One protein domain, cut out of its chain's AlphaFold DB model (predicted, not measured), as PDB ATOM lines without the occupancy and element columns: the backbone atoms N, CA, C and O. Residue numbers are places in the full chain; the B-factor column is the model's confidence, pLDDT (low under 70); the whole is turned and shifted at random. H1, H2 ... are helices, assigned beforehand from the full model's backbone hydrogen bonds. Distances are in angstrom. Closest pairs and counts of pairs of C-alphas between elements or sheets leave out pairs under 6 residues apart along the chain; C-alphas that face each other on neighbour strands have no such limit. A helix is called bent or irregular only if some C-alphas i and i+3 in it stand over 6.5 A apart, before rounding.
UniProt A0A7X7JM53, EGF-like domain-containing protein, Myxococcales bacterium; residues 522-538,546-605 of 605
ATOM      1  N   ALA A 522       9.713 101.475  49.529       92.44
ATOM      2  CA  ALA A 522      10.632 101.556  50.663       92.44
ATOM      3  C   ALA A 522      11.304 100.202  50.935       92.44
ATOM      4  O   ALA A 522      12.519 100.147  51.104       92.44
ATOM      5  N   ALA A 523      10.534  99.110  50.885       93.31
ATOM      6  CA  ALA A 523      11.065  97.758  50.997       93.31
ATOM      7  C   ALA A 523      12.052  97.431  49.864       93.31
ATOM      8  O   ALA A 523      13.143  96.930  50.128       93.31
ATOM      9  N   ASP A 524      11.718  97.785  48.619       92.44
ATOM     10  CA  ASP A 524      12.620  97.613  47.472       92.44
ATOM     11  C   ASP A 524      13.933  98.384  47.647       92.44
ATOM     12  O   ASP A 524      15.012  97.827  47.448       92.44
ATOM     13  N   ALA A 525      13.851  99.655  48.053       94.94
ATOM     14  CA  ALA A 525      15.029 100.469  48.325       94.94
ATOM     15  C   ALA A 525      15.890  99.858  49.438       94.94
ATOM     16  O   ALA A 525      17.113  99.810  49.308       94.94
ATOM     17  N   LYS A 526      15.258  99.327  50.493       97.25
ATOM     18  CA  LYS A 526      15.971  98.691  51.601       97.25
ATOM     19  C   LYS A 526      16.671  97.397  51.183       97.25
ATOM     20  O   LYS A 526      17.807  97.179  51.583       97.25
ATOM     21  N   LEU A 527      16.047  96.557  50.354       96.12
ATOM     22  CA  LEU A 527      16.695  95.347  49.825       96.12
ATOM     23  C   LEU A 527      17.942  95.682  48.994       96.12
ATOM     24  O   LEU A 527      18.964  95.012  49.123       96.12
ATOM     25  N   LEU A 528      17.880  96.735  48.175       95.88
ATOM     26  CA  LEU A 528      19.027  97.193  47.387       95.88
ATOM     27  C   LEU A 528      20.129  97.804  48.265       95.88
ATOM     28  O   LEU A 528      21.302  97.544  48.026       95.88
ATOM     29  N   GLU A 529      19.770  98.562  49.304       97.31
ATOM     30  CA  GLU A 529      20.722  99.061  50.308       97.31
ATOM     31  C   GLU A 529      21.447  97.902  51.011       97.31
ATOM     32  O   GLU A 529      22.670  97.912  51.138       97.31
ATOM     33  N   LEU A 530      20.707  96.866  51.423       97.56
ATOM     34  CA  LEU A 530      21.271  95.691  52.089       97.56
ATOM     35  C   LEU A 530      22.223  94.912  51.183       97.56
ATOM     36  O   LEU A 530      23.248  94.451  51.674       97.56
ATOM     37  N   ALA A 531      21.915  94.790  49.887       95.50
ATOM     38  CA  ALA A 531      22.765  94.115  48.903       95.50
ATOM     39  C   ALA A 531      24.174  94.731  48.786       95.50
ATOM     40  O   ALA A 531      25.115  94.025  48.423       95.50
ATOM     41  N   ASP A 532      24.326  96.013  49.124       94.94
ATOM     42  CA  ASP A 532      25.606  96.724  49.149       94.94
ATOM     43  C   ASP A 532      26.220  96.760  50.561       94.94
ATOM     44  O   ASP A 532      27.388  96.424  50.777       94.94
ATOM     45  N   GLN A 533      25.430  97.146  51.566       94.88
ATOM     46  CA  GLN A 533      25.978  97.688  52.813       94.88
ATOM     47  C   GLN A 533      26.026  96.709  53.984       94.88
ATOM     48  O   GLN A 533      26.826  96.919  54.896       94.88
ATOM     49  N   HIS A 534      25.220  95.642  53.987       96.00
ATOM     50  CA  HIS A 534      25.165  94.748  55.147       96.00
ATOM     51  C   HIS A 534      26.514  94.046  55.375       96.00
ATOM     52  O   HIS A 534      27.190  93.684  54.415       96.00
ATOM     53  N   GLU A 535      26.927  93.821  56.625       92.44
ATOM     54  CA  GLU A 535      28.248  93.244  56.934       92.44
ATOM     55  C   GLU A 535      28.370  91.765  56.522       92.44
ATOM     56  O   GLU A 535      29.374  91.351  55.935       92.44
ATOM     57  N   ALA A 536      27.318  90.975  56.749       91.62
ATOM     58  CA  ALA A 536      27.281  89.555  56.415       91.62
ATOM     59  C   ALA A 536      26.928  89.303  54.944       91.62
ATOM     60  O   ALA A 536      25.852  89.687  54.482       91.62
ATOM     61  N   GLN A 537      27.800  88.574  54.239       92.94
ATOM     62  CA  GLN A 537      27.602  88.179  52.840       92.94
ATOM     63  C   GLN A 537      26.294  87.415  52.616       92.94
ATOM     64  O   GLN A 537      25.601  87.673  51.638       92.94
ATOM     65  N   VAL A 538      25.913  86.518  53.531       87.38
ATOM     66  CA  VAL A 538      24.674  85.735  53.394       87.38
ATOM     67  C   VAL A 538      23.416  86.613  53.404       87.38
ATOM     68  O   VAL A 538      22.479  86.346  52.656       87.38
ATOM     69  N   THR A 546      15.955  87.952  47.107       88.38
ATOM     70  CA  THR A 546      14.586  88.390  47.434       88.38
ATOM     71  C   THR A 546      14.097  89.466  46.462       88.38
ATOM     72  O   THR A 546      12.975  89.386  45.965       88.38
ATOM     73  N   TYR A 547      14.952  90.435  46.127       90.12
ATOM     74  CA  TYR A 547      14.625  91.489  45.167       90.12
ATOM     75  C   TYR A 547      14.427  90.942  43.742       90.12
ATOM     76  O   TYR A 547      13.439  91.257  43.076       90.12
ATOM     77  N   THR A 548      15.352  90.097  43.276       84.94
ATOM     78  CA  THR A 548      15.328  89.547  41.907       84.94
ATOM     79  C   THR A 548      14.227  88.517  41.686       84.94
ATOM     80  O   THR A 548      13.705  88.436  40.580       84.94
ATOM     81  N   PHE A 549      13.840  87.762  42.717       75.31
ATOM     82  CA  PHE A 549      12.729  86.812  42.639       75.31
ATOM     83  C   PHE A 549      11.386  87.515  42.408       75.31
ATOM     84  O   PHE A 549      10.526  87.017  41.686       75.31
ATOM     85  N   ARG A 550      11.206  88.691  43.015       69.25
ATOM     86  CA  ARG A 550       9.948  89.440  42.965       69.25
ATOM     87  C   ARG A 550       9.708  90.117  41.615       69.25
ATOM     88  O   ARG A 550       8.572  90.207  41.152       69.25
ATOM     89  N   GLN A 551      10.751  90.695  41.039       61.94
ATOM     90  CA  GLN A 551      10.639  91.668  39.958       61.94
ATOM     91  C   GLN A 551      11.000  90.981  38.627       61.94
ATOM     92  O   GLN A 551      12.021  90.308  38.528       61.94
ATOM     93  N   GLY A 552      10.149  91.120  37.604       58.78
ATOM     94  CA  GLY A 552      10.342  90.495  36.288       58.78
ATOM     95  C   GLY A 552      11.540  91.049  35.491       58.78
ATOM     96  O   GLY A 552      12.560  91.472  36.035       58.78
ATOM     97  N   ASN A 553      11.430  91.064  34.159       53.12
ATOM     98  CA  ASN A 553      12.509  91.538  33.280       53.12
ATOM     99  C   ASN A 553      12.976  92.965  33.657       53.12
ATOM    100  O   ASN A 553      12.173  93.895  33.665       53.12
ATOM    101  N   GLY A 554      14.274  93.128  33.952       66.62
ATOM    102  CA  GLY A 554      14.915  94.396  34.349       66.62
ATOM    103  C   GLY A 554      15.364  94.472  35.817       66.62
ATOM    104  O   GLY A 554      16.258  95.250  36.145       66.62
ATOM    105  N   ALA A 555      14.833  93.617  36.696       81.06
ATOM    106  CA  ALA A 555      15.214  93.572  38.113       81.06
ATOM    107  C   ALA A 555      16.676  93.194  38.345       81.06
ATOM    108  O   ALA A 555      17.348  93.735  39.220       81.06
ATOM    109  N   ARG A 556      17.169  92.250  37.540       86.00
ATOM    110  CA  ARG A 556      18.545  91.761  37.627       86.00
ATOM    111  C   ARG A 556      19.559  92.861  37.338       86.00
ATOM    112  O   ARG A 556      20.589  92.889  37.994       86.00
ATOM    113  N   ASP A 557      19.268  93.785  36.426       88.44
ATOM    114  CA  ASP A 557      20.188  94.886  36.118       88.44
ATOM    115  C   ASP A 557      20.276  95.879  37.282       88.44
ATOM    116  O   ASP A 557      21.369  96.315  37.644       88.44
ATOM    117  N   ILE A 558      19.143  96.171  37.930       90.75
ATOM    118  CA  ILE A 558      19.093  97.034  39.119       90.75
ATOM    119  C   ILE A 558      19.801  96.362  40.302       90.75
ATOM    120  O   ILE A 558      20.645  96.982  40.945       90.75
ATOM    121  N   ALA A 559      19.515  95.081  40.553       90.44
ATOM    122  CA  ALA A 559      20.172  94.314  41.608       90.44
ATOM    123  C   ALA A 559      21.686  94.213  41.383       90.44
ATOM    124  O   ALA A 559      22.455  94.349  42.327       90.44
ATOM    125  N   ARG A 560      22.126  94.033  40.133       92.06
ATOM    126  CA  ARG A 560      23.548  93.996  39.771       92.06
ATOM    127  C   ARG A 560      24.246  95.329  39.988       92.06
ATOM    128  O   ARG A 560      25.406  95.331  40.378       92.06
ATOM    129  N   ALA A 561      23.556  96.441  39.741       93.31
ATOM    130  CA  ALA A 561      24.090  97.772  40.001       93.31
ATOM    131  C   ALA A 561      24.231  98.074  41.502       93.31
ATOM    132  O   ALA A 561      25.102  98.856  41.873       93.31
ATOM    133  N   ALA A 562      23.386  97.472  42.345       94.06
ATOM    134  CA  ALA A 562      23.455  97.605  43.800       94.06
ATOM    135  C   ALA A 562      24.425  96.604  44.456       94.06
ATOM    136  O   ALA A 562      25.034  96.923  45.467       94.06
ATOM    137  N   ALA A 563      24.577  95.400  43.901       93.94
ATOM    138  CA  ALA A 563      25.458  94.377  44.450       93.94
ATOM    139  C   ALA A 563      26.937  94.780  44.363       93.94
ATOM    140  O   ALA A 563      27.386  95.385  43.381       93.94
ATOM    141  N   ARG A 564      27.718  94.350  45.359       93.62
ATOM    142  CA  ARG A 564      29.174  94.525  45.347       93.62
ATOM    143  C   ARG A 564      29.802  93.854  44.122       93.62
ATOM    144  O   ARG A 564      29.322  92.791  43.717       93.62
ATOM    145  N   PRO A 565      30.874  94.422  43.535       89.75
ATOM    146  CA  PRO A 565      31.493  93.883  42.322       89.75
ATOM    147  C   PRO A 565      31.836  92.389  42.404       89.75
ATOM    148  O   PRO A 565      31.555  91.646  41.469       89.75
ATOM    149  N   GLU A 566      32.381  91.940  43.535       89.44
ATOM    150  CA  GLU A 566      32.773  90.551  43.800       89.44
ATOM    151  C   GLU A 566      31.591  89.598  44.064       89.44
ATOM    152  O   GLU A 566      31.762  88.384  44.128       89.44
ATOM    153  N   GLU A 567      30.380  90.138  44.183       91.00
ATOM    154  CA  GLU A 567      29.164  89.415  44.566       91.00
ATOM    155  C   GLU A 567      28.073  89.477  43.491       91.00
ATOM    156  O   GLU A 567      26.987  88.921  43.660       91.00
ATOM    157  N   GLN A 568      28.353  90.112  42.347       89.81
ATOM    158  CA  GLN A 568      27.393  90.247  41.246       89.81
ATOM    159  C   GLN A 568      26.928  88.900  40.679       89.81
ATOM    160  O   GLN A 568      25.862  88.830  40.068       89.81
ATOM    161  N   TRP A 569      27.683  87.826  40.903       87.75
ATOM    162  CA  TRP A 569      27.298  86.470  40.522       87.75
ATOM    163  C   TRP A 569      26.071  85.952  41.293       87.75
ATOM    164  O   TRP A 569      25.337  85.118  40.764       87.75
ATOM    165  N   PHE A 570      25.754  86.483  42.485       87.81
ATOM    166  CA  PHE A 570      24.506  86.137  43.185       87.81
ATOM    167  C   PHE A 570      23.255  86.523  42.383       87.81
ATOM    168  O   PHE A 570      22.217  85.885  42.533       87.81
ATOM    169  N   VAL A 571      23.348  87.531  41.509       87.50
ATOM    170  CA  VAL A 571      22.250  87.964  40.623       87.50
ATOM    171  C   VAL A 571      21.961  86.930  39.531       87.50
ATOM    172  O   VAL A 571      20.829  86.810  39.055       87.50
ATOM    173  N   ASP A 572      22.999  86.209  39.112       84.00
ATOM    174  CA  ASP A 572      22.947  85.195  38.060       84.00
ATOM    175  C   ASP A 572      22.571  83.811  38.593       84.00
ATOM    176  O   ASP A 572      22.229  82.921  37.814       84.00
ATOM    177  N   ARG A 573      22.584  83.646  39.920       80.12
ATOM    178  CA  ARG A 573      22.198  82.409  40.589       80.12
ATOM    179  C   ARG A 573      20.754  82.049  40.242       80.12
ATOM    180  O   ARG A 573      19.865  82.901  40.156       80.12
ATOM    181  N   PHE A 574      20.527  80.763  40.043       73.44
ATOM    182  CA  PHE A 574      19.246  80.216  39.635       73.44
ATOM    183  C   PHE A 574      18.803  79.147  40.638       73.44
ATOM    184  O   PHE A 574      19.628  78.530  41.306       73.44
ATOM    185  N   GLU A 575      17.494  78.980  40.810       64.19
ATOM    186  CA  GLU A 575      16.960  78.006  41.763       64.19
ATOM    187  C   GLU A 575      16.920  76.607  41.152       64.19
ATOM    188  O   GLU A 575      16.629  76.465  39.960       64.19
ATOM    189  N   ASN A 576      17.133  75.591  41.995       58.84
ATOM    190  CA  ASN A 576      16.899  74.187  41.667       58.84
ATOM    191  C   ASN A 576      15.393  73.883  41.617       58.84
ATOM    192  O   ASN A 576      14.830  73.214  42.479       58.84
ATOM    193  N   ARG A 577      14.715  74.516  40.661       48.47
ATOM    194  CA  ARG A 577      13.299  74.332  40.359       48.47
ATOM    195  C   ARG A 577      13.127  74.476  38.856       48.47
ATOM    196  O   ARG A 577      13.566  75.485  38.287       48.47
ATOM    197  N   ASP A 578      12.440  73.513  38.249       46.84
ATOM    198  CA  ASP A 578      11.945  73.593  36.875       46.84
ATOM    199  C   ASP A 578      10.823  74.631  36.818       46.84
ATOM    200  O   ASP A 578       9.633  74.335  36.899       46.84
ATOM    201  N   LEU A 579      11.214  75.900  36.778       50.22
ATOM    202  CA  LEU A 579      10.307  76.998  36.479       50.22
ATOM    203  C   LEU A 579      10.217  77.176  34.959       50.22
ATOM    204  O   LEU A 579      11.060  76.665  34.223       50.22
ATOM    205  N   ASP A 580       9.208  77.939  34.521       46.38
ATOM    206  CA  ASP A 580       8.747  78.232  33.145       46.38
ATOM    207  C   ASP A 580       9.814  78.662  32.098       46.38
ATOM    208  O   ASP A 580       9.474  79.107  31.002       46.38
ATOM    209  N   SER A 581      11.115  78.548  32.385       60.38
ATOM    210  CA  SER A 581      12.213  78.780  31.443       60.38
ATOM    211  C   SER A 581      12.333  77.735  30.334       60.38
ATOM    212  O   SER A 581      13.020  78.006  29.352       60.38
ATOM    213  N   GLY A 582      11.712  76.556  30.479       64.19
ATOM    214  CA  GLY A 582      11.812  75.471  29.492       64.19
ATOM    215  C   GLY A 582      13.221  74.880  29.338       64.19
ATOM    216  O   GLY A 582      13.484  74.240  28.326       64.19
ATOM    217  N   LYS A 583      14.102  75.126  30.318       69.94
ATOM    218  CA  LYS A 583      15.472  74.608  30.401       69.94
ATOM    219  C   LYS A 583      15.624  73.719  31.624       69.94
ATOM    220  O   LYS A 583      15.061  74.061  32.668       69.94
ATOM    221  N   THR A 584      16.402  72.650  31.502       76.88
ATOM    222  CA  THR A 584      16.740  71.772  32.628       76.88
ATOM    223  C   THR A 584      17.647  72.489  33.631       76.88
ATOM    224  O   THR A 584      18.237  73.538  33.342       76.88
ATOM    225  N   PHE A 585      17.766  71.931  34.837       74.00
ATOM    226  CA  PHE A 585      18.734  72.403  35.826       74.00
ATOM    227  C   PHE A 585      20.166  72.406  35.267       74.00
ATOM    228  O   PHE A 585      20.854  73.417  35.403       74.00
ATOM    229  N   ASP A 586      20.571  71.339  34.574       79.44
ATOM    230  CA  ASP A 586      21.918  71.198  34.005       79.44
ATOM    231  C   ASP A 586      22.217  72.250  32.939       79.44
ATOM    232  O   ASP A 586      23.283  72.858  32.962       79.44
ATOM    233  N   GLU A 587      21.262  72.548  32.053       82.25
ATOM    234  CA  GLU A 587      21.417  73.610  31.049       82.25
ATOM    235  C   GLU A 587      21.623  74.979  31.715       82.25
ATOM    236  O   GLU A 587      22.412  75.808  31.258       82.25
ATOM    237  N   ARG A 588      20.935  75.231  32.834       80.31
ATOM    238  CA  ARG A 588      21.079  76.475  33.604       80.31
ATOM    239  C   ARG A 588      22.388  76.501  34.393       80.31
ATOM    240  O   ARG A 588      22.989  77.569  34.522       80.31
ATOM    241  N   LEU A 589      22.840  75.348  34.883       82.31
ATOM    242  CA  LEU A 589      24.124  75.191  35.557       82.31
ATOM    243  C   LEU A 589      25.285  75.403  34.590       82.31
ATOM    244  O   LEU A 589      26.219  76.134  34.916       82.31
ATOM    245  N   GLU A 590      25.210  74.841  33.388       84.75
ATOM    246  CA  GLU A 590      26.190  75.046  32.321       84.75
ATOM    247  C   GLU A 590      26.254  76.525  31.909       84.75
ATOM    248  O   GLU A 590      27.340  77.101  31.815       84.75
ATOM    249  N   GLU A 591      25.107  77.192  31.749       86.19
ATOM    250  CA  GLU A 591      25.059  78.632  31.463       86.19
ATOM    251  C   GLU A 591      25.694  79.473  32.576       86.19
ATOM    252  O   GLU A 591      26.461  80.401  32.302       86.19
ATOM    253  N   PHE A 592      25.401  79.146  33.836       86.00
ATOM    254  CA  PHE A 592      25.951  79.846  34.991       86.00
ATOM    255  C   PHE A 592      27.465  79.645  35.116       86.00
ATOM    256  O   PHE A 592      28.203  80.617  35.256       86.00
ATOM    257  N   THR A 593      27.940  78.404  35.018       86.19
ATOM    258  CA  THR A 593      29.368  78.057  35.130       86.19
ATOM    259  C   THR A 593      30.186  78.582  33.952       86.19
ATOM    260  O   THR A 593      31.307  79.046  34.144       86.19
ATOM    261  N   THR A 594      29.608  78.634  32.747       88.06
ATOM    262  CA  THR A 594      30.225  79.297  31.585       88.06
ATOM    263  C   THR A 594      30.380  80.801  31.807       88.06
ATOM    264  O   THR A 594      31.370  81.403  31.386       88.06
ATOM    265  N   LYS A 595      29.399  81.431  32.460       86.12
ATOM    266  CA  LYS A 595      29.406  82.869  32.753       86.12
ATOM    267  C   LYS A 595      30.315  83.233  33.933       86.12
ATOM    268  O   LYS A 595      30.874  84.329  33.934       86.12
ATOM    269  N   HIS A 596      30.468  82.326  34.897       86.06
ATOM    270  CA  HIS A 596      31.252  82.502  36.123       86.06
ATOM    271  C   HIS A 596      32.286  81.376  36.302       86.06
ATOM    272  O   HIS A 596      32.206  80.601  37.260       86.06
ATOM    273  N   PRO A 597      33.258  81.251  35.379       81.44
ATOM    274  CA  PRO A 597      34.232  80.158  35.397       81.44
ATOM    275  C   PRO A 597      35.173  80.213  36.609       81.44
ATOM    276  O   PRO A 597      35.776  79.211  36.967       81.44
ATOM    277  N   ASP A 598      35.301  81.375  37.244       79.75
ATOM    278  CA  ASP A 598      36.084  81.632  38.453       79.75
ATOM    279  C   ASP A 598      35.457  81.056  39.733       79.75
ATOM    280  O   ASP A 598      36.163  80.849  40.718       79.75
ATOM    281  N   LEU A 599      34.154  80.761  39.714       73.19
ATOM    282  CA  LEU A 599      33.444  80.108  40.820       73.19
ATOM    283  C   LEU A 599      33.494  78.578  40.733       73.19
ATOM    284  O   LEU A 599      33.148  77.893  41.695       73.19
ATOM    285  N   VAL A 600      33.913  78.041  39.586       66.50
ATOM    286  CA  VAL A 600      34.124  76.610  39.382       66.50
ATOM    287  C   VAL A 600      35.517  76.288  39.903       66.50
ATOM    288  O   VAL A 600      36.516  76.686  39.303       66.50
ATOM    289  N   GLN A 601      35.609  75.591  41.039       51.31
ATOM    290  CA  GLN A 601      36.910  75.118  41.504       51.31
ATOM    291  C   GLN A 601      37.523  74.228  40.412       51.31
ATOM    292  O   GLN A 601      36.828  73.350  39.891       51.31
ATOM    293  N   PRO A 602      38.791  74.444  40.017       36.59
ATOM    294  CA  PRO A 602      39.428  73.557  39.060       36.59
ATOM    295  C   PRO A 602      39.430  72.151  39.652       36.59
ATOM    296  O   PRO A 602      39.804  71.979  40.813       36.59
ATOM    297  N   ALA A 603      39.024  71.164  38.846       34.91
ATOM    298  CA  ALA A 603      39.217  69.758  39.171       34.91
ATOM    299  C   ALA A 603      40.670  69.590  39.630       34.91
ATOM    300  O   ALA A 603      41.595  69.878  38.859       34.91
ATOM    301  N   GLN A 604      40.868  69.254  40.906       31.09
ATOM    302  CA  GLN A 604      42.217  69.068  41.418       31.09
ATOM    303  C   GLN A 604      42.859  67.906  40.641       31.09
ATOM    304  O   GLN A 604      42.192  66.890  40.435       31.09
ATOM    305  N   PRO A 605      44.081  68.094  40.112       36.25
ATOM    306  CA  PRO A 605      44.744  67.106  39.267       36.25
ATOM    307  C   PRO A 605      45.088  65.806  39.994       36.25
ATOM    308  O   PRO A 605      45.372  65.863  41.213       36.25
TER     309      PRO A 605
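This is residues 522 to 538 and 546 to 605 of the 605 residues of the protein "EGF-like domain-containing protein" of Myxococcales bacterium (UniProt A0A7X7JM53). The longest helix, H1, packs with short H2 and the helical hairpin of H3 and H4 into a cluster of four helices, with H3 the one that meets the other three. H5 lies away from this cluster, beyond the winding link of residues 572 to 584, of which 578 to 583 stand free, and the length of the outline runs from H1 to the last residues after H5. The printed part has 77 residues with five named helices, H1, H2, H3, H4 and H5 in that order along the chain, and no named strand; the class is all helix, with 43 of the residues in the helices. The whole is flat and only just loose, close to compact, with a radius of gyration of the C-alphas of 14.2 A and spans of 46 by 33 by 17 A.

H1, residues 522 to 533, is the longest helix by residues and measures 16.0 A from first to last C-alpha; it begins at C-alpha 522, at (10.632, 101.556, 50.663). H2, residues 546 to 550, measures 6.5 A. H3, residues 555 to 562, measures 10.8 A, and C-alpha 555 is at (15.214, 93.572, 38.113). H4, residues 565 to 571, measures 11.1 A and is irregular: C-alphas 566 and 569 are 7.6 A apart, against about 5 A in a regular helix. H5, residues 585 to 595, measures 15.3 A and ends at C-alpha 595, at (29.406, 82.869, 32.753).

H1 touches H3 with its residues 528 to 532 alone; the closest C-alphas, those of Leu 528 and Ala 562, are 5.7 A apart. The two run the same way at a steep tilt of 48 degrees. H1 touches H2 with its residues 524 to 528 alone, and the closest C-alphas, those of Leu 527 and Tyr 547, are 6.4 A apart. H3 is the hub, touching H1, H2 and H4. H2 and H3 touch, the closest C-alphas being those of Thr 548 and Ala 555 at 5.5 A. H3 and H4 form a helical hairpin: they touch, with the C-alphas of Arg 560 and Gln 568 closest at 5.6 A, and run opposite ways at a shallow tilt of 19 degrees, though the line of irregular H4 is a rough one. H1 and H4 are near each other, with 5 pairs of C-alphas within 10 A. H2 and H4 are close but not clearly touching; their closest C-alphas, those of Thr 548 and Val 571, are 7.2 A apart. H5 is apart from H1, H2, H3 and H4. In H3 and H5 every O i to N i+4 pair is within hydrogen-bond range, and in H1 7 of 8 are. In H2 the count is 0 of 1, beside 1 of 2 O i to N i+3 pairs, and in H4 0 of 3, beside 2 of 4.

The two C-alphas farthest apart, those of Ala 522 and Pro 605, are also the first and last printed and lie 49.8 A apart; Pro 605 is the chain's last residue. Residues 539 to 545 are cut out and not printed, and C-alphas 538 and 546 are 12.0 A apart across the cut, which falls in the link from H1 to H2. Of the links that are printed whole, H2 to H3 and H3 to H4 are tight, and H4 to H5, with 13 residues, is long. The mean pLDDT of the printed part is 79.2, and the model's confidence is low, under 70, at residues 550 to 554, 575 to 583 and 600 to 605.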